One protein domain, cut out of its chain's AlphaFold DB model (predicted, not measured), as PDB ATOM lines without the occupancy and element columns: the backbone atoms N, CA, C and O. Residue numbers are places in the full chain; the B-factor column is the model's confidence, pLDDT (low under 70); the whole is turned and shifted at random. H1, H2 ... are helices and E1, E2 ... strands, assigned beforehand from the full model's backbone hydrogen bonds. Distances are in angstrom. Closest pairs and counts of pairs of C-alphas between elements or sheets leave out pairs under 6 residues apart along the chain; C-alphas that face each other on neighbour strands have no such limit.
ATOM      1  N   ALA A  13     -66.365 -11.705 -43.807       50.59
ATOM      2  CA  ALA A  13     -65.906 -11.777 -42.421       50.59
ATOM      3  C   ALA A  13     -64.465 -11.261 -42.218       50.59
ATOM      4  O   ALA A  13     -64.158 -10.734 -41.148       50.59
ATOM      5  N   ASP A  14     -63.600 -11.334 -43.237       52.19
ATOM      6  CA  ASP A  14     -62.202 -10.877 -43.129       52.19
ATOM      7  C   ASP A  14     -62.052  -9.357 -43.294       52.19
ATOM      8  O   ASP A  14     -61.119  -8.743 -42.768       52.19
ATOM      9  N   LEU A  15     -63.012  -8.717 -43.968       55.19
ATOM     10  CA  LEU A  15     -63.053  -7.263 -44.137       55.19
ATOM     11  C   LEU A  15     -63.298  -6.538 -42.811       55.19
ATOM     12  O   LEU A  15     -62.654  -5.526 -42.554       55.19
ATOM     13  N   THR A  16     -64.180  -7.053 -41.950       55.59
ATOM     14  CA  THR A  16     -64.454  -6.443 -40.639       55.59
ATOM     15  C   THR A  16     -63.232  -6.522 -39.725       55.59
ATOM     16  O   THR A  16     -62.847  -5.516 -39.131       55.59
ATOM     17  N   ALA A  17     -62.553  -7.674 -39.688       56.09
ATOM     18  CA  ALA A  17     -61.342  -7.862 -38.890       56.09
ATOM     19  C   ALA A  17     -60.164  -6.999 -39.390       56.09
ATOM     20  O   ALA A  17     -59.420  -6.419 -38.592       56.09
ATOM     21  N   ALA A  18     -60.008  -6.853 -40.710       57.22
ATOM     22  CA  ALA A  18     -59.022  -5.943 -41.291       57.22
ATOM     23  C   ALA A  18     -59.355  -4.468 -40.995       57.22
ATOM     24  O   ALA A  18     -58.456  -3.682 -40.686       57.22
ATOM     25  N   PHE A  19     -60.638  -4.093 -41.029       55.16
ATOM     26  CA  PHE A  19     -61.092  -2.726 -40.767       55.16
ATOM     27  C   PHE A  19     -60.930  -2.314 -39.296       55.16
ATOM     28  O   PHE A  19     -60.526  -1.182 -39.027       55.16
ATOM     29  N   GLU A  20     -61.163  -3.218 -38.339       56.50
ATOM     30  CA  GLU A  20     -60.897  -2.976 -36.911       56.50
ATOM     31  C   GLU A  20     -59.402  -2.783 -36.637       56.50
ATOM     32  O   GLU A  20     -59.004  -1.847 -35.937       56.50
ATOM     33  N   ARG A  21     -58.555  -3.612 -37.256       55.06
ATOM     34  CA  ARG A  21     -57.098  -3.504 -37.129       55.06
ATOM     35  C   ARG A  21     -56.555  -2.199 -37.725       55.06
ATOM     36  O   ARG A  21     -55.645  -1.611 -37.151       55.06
ATOM     37  N   ILE A  22     -57.126  -1.718 -38.832       55.94
ATOM     38  CA  ILE A  22     -56.781  -0.416 -39.431       55.94
ATOM     39  C   ILE A  22     -57.333   0.744 -38.585       55.94
ATOM     40  O   ILE A  22     -56.633   1.733 -38.366       55.94
ATOM     41  N   SER A  23     -58.551   0.621 -38.050       53.66
ATOM     42  CA  SER A  23     -59.175   1.660 -37.214       53.66
ATOM     43  C   SER A  23     -58.420   1.891 -35.904       53.66
ATOM     44  O   SER A  23     -58.322   3.029 -35.449       53.66
ATOM     45  N   HIS A  24     -57.832   0.845 -35.322       52.22
ATOM     46  CA  HIS A  24     -57.014   0.973 -34.115       52.22
ATOM     47  C   HIS A  24     -55.630   1.604 -34.383       52.22
ATOM     48  O   HIS A  24     -55.014   2.162 -33.476       52.22
ATOM     49  N   GLU A  25     -55.145   1.559 -35.627       50.91
ATOM     50  CA  GLU A  25     -53.799   2.015 -36.003       50.91
ATOM     51  C   GLU A  25     -53.760   3.490 -36.454       50.91
ATOM     52  O   GLU A  25     -52.711   4.134 -36.415       50.91
ATOM     53  N   ILE A  26     -54.893   4.075 -36.860       53.81
ATOM     54  CA  ILE A  26     -54.890   5.392 -37.524       53.81
ATOM     55  C   ILE A  26     -54.766   6.599 -36.566       53.81
ATOM     56  O   ILE A  26     -54.449   7.695 -37.030       53.81
ATOM     57  N   HIS A  27     -54.919   6.461 -35.243       56.50
ATOM     58  CA  HIS A  27     -55.084   7.644 -34.374       56.50
ATOM     59  C   HIS A  27     -53.883   8.095 -33.515       56.50
ATOM     60  O   HIS A  27     -54.060   8.842 -32.559       56.50
ATOM     61  N   ASN A  28     -52.643   7.733 -33.851       62.50
ATOM     62  CA  ASN A  28     -51.472   8.157 -33.056       62.50
ATOM     63  C   ASN A  28     -50.724   9.378 -33.626       62.50
ATOM     64  O   ASN A  28     -49.517   9.522 -33.421       62.50
ATOM     65  N   GLN A  29     -51.418  10.267 -34.342       66.75
ATOM     66  CA  GLN A  29     -50.844  11.527 -34.825       66.75
ATOM     67  C   GLN A  29     -51.247  12.676 -33.897       66.75
ATOM     68  O   GLN A  29     -52.380  13.145 -33.922       66.75
ATOM     69  N   TYR A  30     -50.300  13.134 -33.082       72.56
ATOM     70  CA  TYR A  30     -50.485  14.275 -32.187       72.56
ATOM     71  C   TYR A  30     -49.880  15.537 -32.805       72.56
ATOM     72  O   TYR A  30     -48.734  15.525 -33.257       72.56
ATOM     73  N   LEU A  31     -50.632  16.640 -32.786       79.75
ATOM     74  CA  LEU A  31     -50.118  17.961 -33.142       79.75
ATOM     75  C   LEU A  31     -49.535  18.632 -31.894       79.75
ATOM     76  O   LEU A  31     -50.243  18.840 -30.911       79.75
ATOM     77  N   ILE A  32     -48.252  18.987 -31.944       79.12
ATOM     78  CA  ILE A  32     -47.571  19.738 -30.883       79.12
ATOM     79  C   ILE A  32     -47.275  21.138 -31.419       79.12
ATOM     80  O   ILE A  32     -46.528  21.288 -32.385       79.12
ATOM     81  N   GLY A  33     -47.867  22.157 -30.794       82.00
ATOM     82  CA  GLY A  33     -47.540  23.556 -31.064       82.00
ATOM     83  C   GLY A  33     -46.265  23.970 -30.331       82.00
ATOM     84  O   GLY A  33     -46.138  23.733 -29.131       82.00
ATOM     85  N   TYR A  34     -45.331  24.592 -31.045       81.88
ATOM     86  CA  TYR A  34     -44.120  25.185 -30.483       81.88
ATOM     87  C   TYR A  34     -43.919  26.569 -31.100       81.88
ATOM     88  O   TYR A  34     -43.866  26.695 -32.323       81.88
ATOM     89  N   THR A  35     -43.806  27.590 -30.253       83.75
ATOM     90  CA  THR A  35     -43.485  28.954 -30.679       83.75
ATOM     91  C   THR A  35     -41.991  29.182 -30.471       83.75
ATOM     92  O   THR A  35     -41.532  29.081 -29.330       83.75
ATOM     93  N   PRO A  36     -41.219  29.463 -31.535       82.25
ATOM     94  CA  PRO A  36     -39.792  29.709 -31.397       82.25
ATOM     95  C   PRO A  36     -39.537  30.982 -30.570       82.25
ATOM     96  O   PRO A  36     -40.227  31.980 -30.772       82.25
ATOM     97  N   PRO A  37     -38.551  30.976 -29.652       82.25
ATOM     98  CA  PRO A  37     -38.224  32.147 -28.835       82.25
ATOM     99  C   PRO A  37     -37.530  33.260 -29.636       82.25
ATOM    100  O   PRO A  37     -37.541  34.409 -29.206       82.25
ATOM    101  N   ALA A  38     -36.929  32.924 -30.782       81.38
ATOM    102  CA  ALA A  38     -36.281  33.858 -31.693       81.38
ATOM    103  C   ALA A  38     -36.582  33.483 -33.153       81.38
ATOM    104  O   ALA A  38     -36.607  32.301 -33.509       81.38
ATOM    105  N   LEU A  39     -36.793  34.505 -33.984       83.94
ATOM    106  CA  LEU A  39     -36.967  34.413 -35.435       83.94
ATOM    107  C   LEU A  39     -35.662  34.838 -36.117       83.94
ATOM    108  O   LEU A  39     -35.551  35.905 -36.707       83.94
ATOM    109  N   ASP A  40     -34.629  34.020 -35.931       85.44
ATOM    110  CA  ASP A  40     -33.250  34.343 -36.313       85.44
ATOM    111  C   ASP A  40     -32.853  33.845 -37.714       85.44
ATOM    112  O   ASP A  40     -31.696  33.972 -38.111       85.44
ATOM    113  N   GLY A  41     -33.785  33.257 -38.471       87.88
ATOM    114  CA  GLY A  41     -33.493  32.690 -39.789       87.88
ATOM    115  C   GLY A  41     -32.609  31.437 -39.771       87.88
ATOM    116  O   GLY A  41     -32.179  30.984 -40.834       87.88
ATOM    117  N   THR A  42     -32.301  30.872 -38.598       87.44
ATOM    118  CA  THR A  42     -31.383  29.733 -38.470       87.44
ATOM    119  C   THR A  42     -32.110  28.414 -38.210       87.44
ATOM    120  O   THR A  42     -33.311  28.360 -37.930       87.44
ATOM    121  N   LEU A  43     -31.384  27.305 -38.386       88.56
ATOM    122  CA  LEU A  43     -31.912  25.964 -38.175       88.56
ATOM    123  C   LEU A  43     -31.756  25.561 -36.708       88.56
ATOM    124  O   LEU A  43     -30.644  25.459 -36.195       88.56
ATOM    125  N   HIS A  44     -32.878  25.243 -36.074       87.19
ATOM    126  CA  HIS A  44     -32.954  24.823 -34.678       87.19
ATOM    127  C   HIS A  44     -33.339  23.352 -34.577       87.19
ATOM    128  O   HIS A  44     -34.195  22.869 -35.323       87.19
ATOM    129  N   ALA A  45     -32.723  22.628 -33.643       89.06
ATOM    130  CA  ALA A  45     -33.052  21.233 -33.370       89.06
ATOM    131  C   ALA A  45     -34.324  21.109 -32.512       89.06
ATOM    132  O   ALA A  45     -34.580  21.926 -31.629       89.06
ATOM    133  N   LEU A  46     -35.107  20.058 -32.756       88.69
ATOM    134  CA  LEU A  46     -36.285  19.684 -31.977       88.69
ATOM    135  C   LEU A  46     -36.085  18.291 -31.388       88.69
ATOM    136  O   LEU A  46     -35.728  17.347 -32.098       88.69
ATOM    137  N   GLU A  47     -36.384  18.155 -30.100       88.75
ATOM    138  CA  GLU A  47     -36.351  16.883 -29.389       88.75
ATOM    139  C   GLU A  47     -37.691  16.658 -28.683       88.75
ATOM    140  O   GLU A  47     -38.136  17.481 -27.885       88.75
ATOM    141  N   VAL A  48     -38.339  15.527 -28.973       86.44
ATOM    142  CA  VAL A  48     -39.572  15.113 -28.296       86.44
ATOM    143  C   VAL A  48     -39.237  13.990 -27.325       86.44
ATOM    144  O   VAL A  48     -38.805  12.915 -27.739       86.44
ATOM    145  N   ARG A  49     -39.464  14.232 -26.033       86.44
ATOM    146  CA  ARG A  49     -39.249  13.255 -24.960       86.44
ATOM    147  C   ARG A  49     -40.586  12.760 -24.428       86.44
ATOM    148  O   ARG A  49     -41.459  13.556 -24.091       86.44
ATOM    149  N   VAL A  50     -40.726  11.444 -24.314       86.81
ATOM    150  CA  VAL A  50     -41.897  10.787 -23.716       86.81
ATOM    151  C   VAL A  50     -41.494  10.097 -22.420       86.81
ATOM    152  O   VAL A  50     -40.360   9.653 -22.268       86.81
ATOM    153  N   ARG A  51     -42.422  10.017 -21.464       87.25
ATOM    154  CA  ARG A  51     -42.167   9.388 -20.155       87.25
ATOM    155  C   ARG A  51     -42.279   7.864 -20.180       87.25
ATOM    156  O   ARG A  51     -41.761   7.203 -19.290       87.25
ATOM    157  N   ARG A  52     -42.997   7.312 -21.160       86.69
ATOM    158  CA  ARG A  52     -43.218   5.871 -21.289       86.69
ATOM    159  C   ARG A  52     -42.031   5.230 -22.005       86.69
ATOM    160  O   ARG A  52     -41.646   5.697 -23.075       86.69
ATOM    161  N   ALA A  53     -41.480   4.179 -21.404       82.12
ATOM    162  CA  ALA A  53     -40.445   3.347 -22.011       82.12
ATOM    163  C   ALA A  53     -41.007   2.539 -23.197       82.12
ATOM    164  O   ALA A  53     -42.221   2.361 -23.314       82.12
ATOM    165  N   ASP A  54     -40.116   2.076 -24.074       82.25
ATOM    166  CA  ASP A  54     -40.423   1.212 -25.226       82.25
ATOM    167  C   ASP A  54     -41.346   1.831 -26.293       82.25
ATOM    168  O   ASP A  54     -42.008   1.126 -27.056       82.25
ATOM    169  N   LEU A  55     -41.370   3.165 -26.394       81.19
ATOM    170  CA  LEU A  55     -42.044   3.879 -27.481       81.19
ATOM    171  C   LEU A  55     -41.044   4.423 -28.502       81.19
ATOM    172  O   LEU A  55     -40.065   5.080 -28.152       81.19
ATOM    173  N   THR A  56     -41.346   4.230 -29.788       80.75
ATOM    174  CA  THR A  56     -40.618   4.887 -30.881       80.75
ATOM    175  C   THR A  56     -41.319   6.190 -31.248       80.75
ATOM    176  O   THR A  56     -42.384   6.183 -31.863       80.75
ATOM    177  N   VAL A  57     -40.717   7.323 -30.889       83.38
ATOM    178  CA  VAL A  57     -41.254   8.649 -31.221       83.38
ATOM    179  C   VAL A  57     -40.757   9.080 -32.599       83.38
ATOM    180  O   VAL A  57     -39.555   9.216 -32.830       83.38
ATOM    181  N   ARG A  58     -41.688   9.333 -33.523       84.38
ATOM    182  CA  ARG A  58     -41.395   9.920 -34.838       84.38
ATOM    183  C   ARG A  58     -41.896  11.356 -34.860       84.38
ATOM    184  O   ARG A  58     -43.092  11.596 -34.942       84.38
ATOM    185  N   ALA A  59     -40.966  12.299 -34.794       86.62
ATOM    186  CA  ALA A  59     -41.251  13.725 -34.845       86.62
ATOM    187  C   ALA A  59     -40.273  14.438 -35.784       86.62
ATOM    188  O   ALA A  59     -39.214  13.906 -36.140       86.62
ATOM    189  N   ARG A  60     -40.631  15.660 -36.186       87.25
ATOM    190  CA  ARG A  60     -39.732  16.544 -36.927       87.25
ATOM    191  C   ARG A  60     -38.521  16.870 -36.045       87.25
ATOM    192  O   ARG A  60     -38.692  17.257 -34.897       87.25
ATOM    193  N   ARG A  61     -37.310  16.701 -36.585       87.19
ATOM    194  CA  ARG A  61     -36.040  16.838 -35.840       87.19
ATOM    195  C   ARG A  61     -35.474  18.256 -35.816       87.19
ATOM    196  O   ARG A  61     -34.557  18.528 -35.052       87.19
ATOM    197  N   SER A  62     -35.973  19.139 -36.670       88.56
ATOM    198  CA  SER A  62     -35.516  20.522 -36.742       88.56
ATOM    199  C   SER A  62     -36.528  21.418 -37.438       88.56
ATOM    200  O   SER A  62     -37.324  20.955 -38.262       88.56
ATOM    201  N   TYR A  63     -36.481  22.709 -37.138       86.12
ATOM    202  CA  TYR A  63     -37.204  23.739 -37.877       86.12
ATOM    203  C   TYR A  63     -36.241  24.845 -38.308       86.12
ATOM    204  O   TYR A  63     -35.226  25.077 -37.663       86.12
ATOM    205  N   LEU A  64     -36.557  25.498 -39.424       87.25
ATOM    206  CA  LEU A  64     -35.917  26.747 -39.816       87.25
ATOM    207  C   LEU A  64     -36.768  27.867 -39.220       87.25
ATOM    208  O   LEU A  64     -37.970  27.912 -39.496       87.25
ATOM    209  N   ALA A  65     -36.182  28.700 -38.364       87.62
ATOM    210  CA  ALA A  65     -36.863  29.895 -37.894       87.62
ATOM    211  C   ALA A  65     -37.110  30.822 -39.091       87.62
ATOM    212  O   ALA A  65     -36.273  30.905 -39.990       87.62
TER     213      ALA A  65
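Overview. This is residues 13 to 65 of the 68 residues of an uncharacterized protein of Acidobacteria bacterium (UniProt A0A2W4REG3). There is little regular structure here: helix H1 sticks out as a free arm that makes much of the length, and at the other end short strands E1 and E2 pair as a hairpin with a long loop, whose residues 50 to 56 also stick out. The 53 printed residues hold H1, E1 and E2 in that order, with only 19 in these elements; the class is mixed, the sheet antiparallel. The whole is extended, with a radius of gyration of the C-alphas of 17.4 A and spans of 57 by 24 by 14 A.

Arrangement. Start at H1, residues 13 to 25, where 7 of 9 O i to N i+4 pairs are within hydrogen-bond range. Further on, E1, residues 43 to 45, and E2, residues 62 to 64, form an antiparallel hairpin at 157 degrees; look for N 44 and O 63, 2.8 A apart. H1 and E2 are apart.

Along the chain. Find C-alpha 13 at (-65.906, -11.777, -42.421); H1 runs 19.4 A from there. E1 spans 6.8 A; E2 spans 7.0 A, ending at C-alpha 64, (-35.917, 26.747, -39.816).

Size, cuts and confidence. The farthest C-alphas, of Ala 13 and Asp 40, are 56.8 A apart. The printed part has no cut, and both links are long. Residues 13 to 29 have pLDDT under 70.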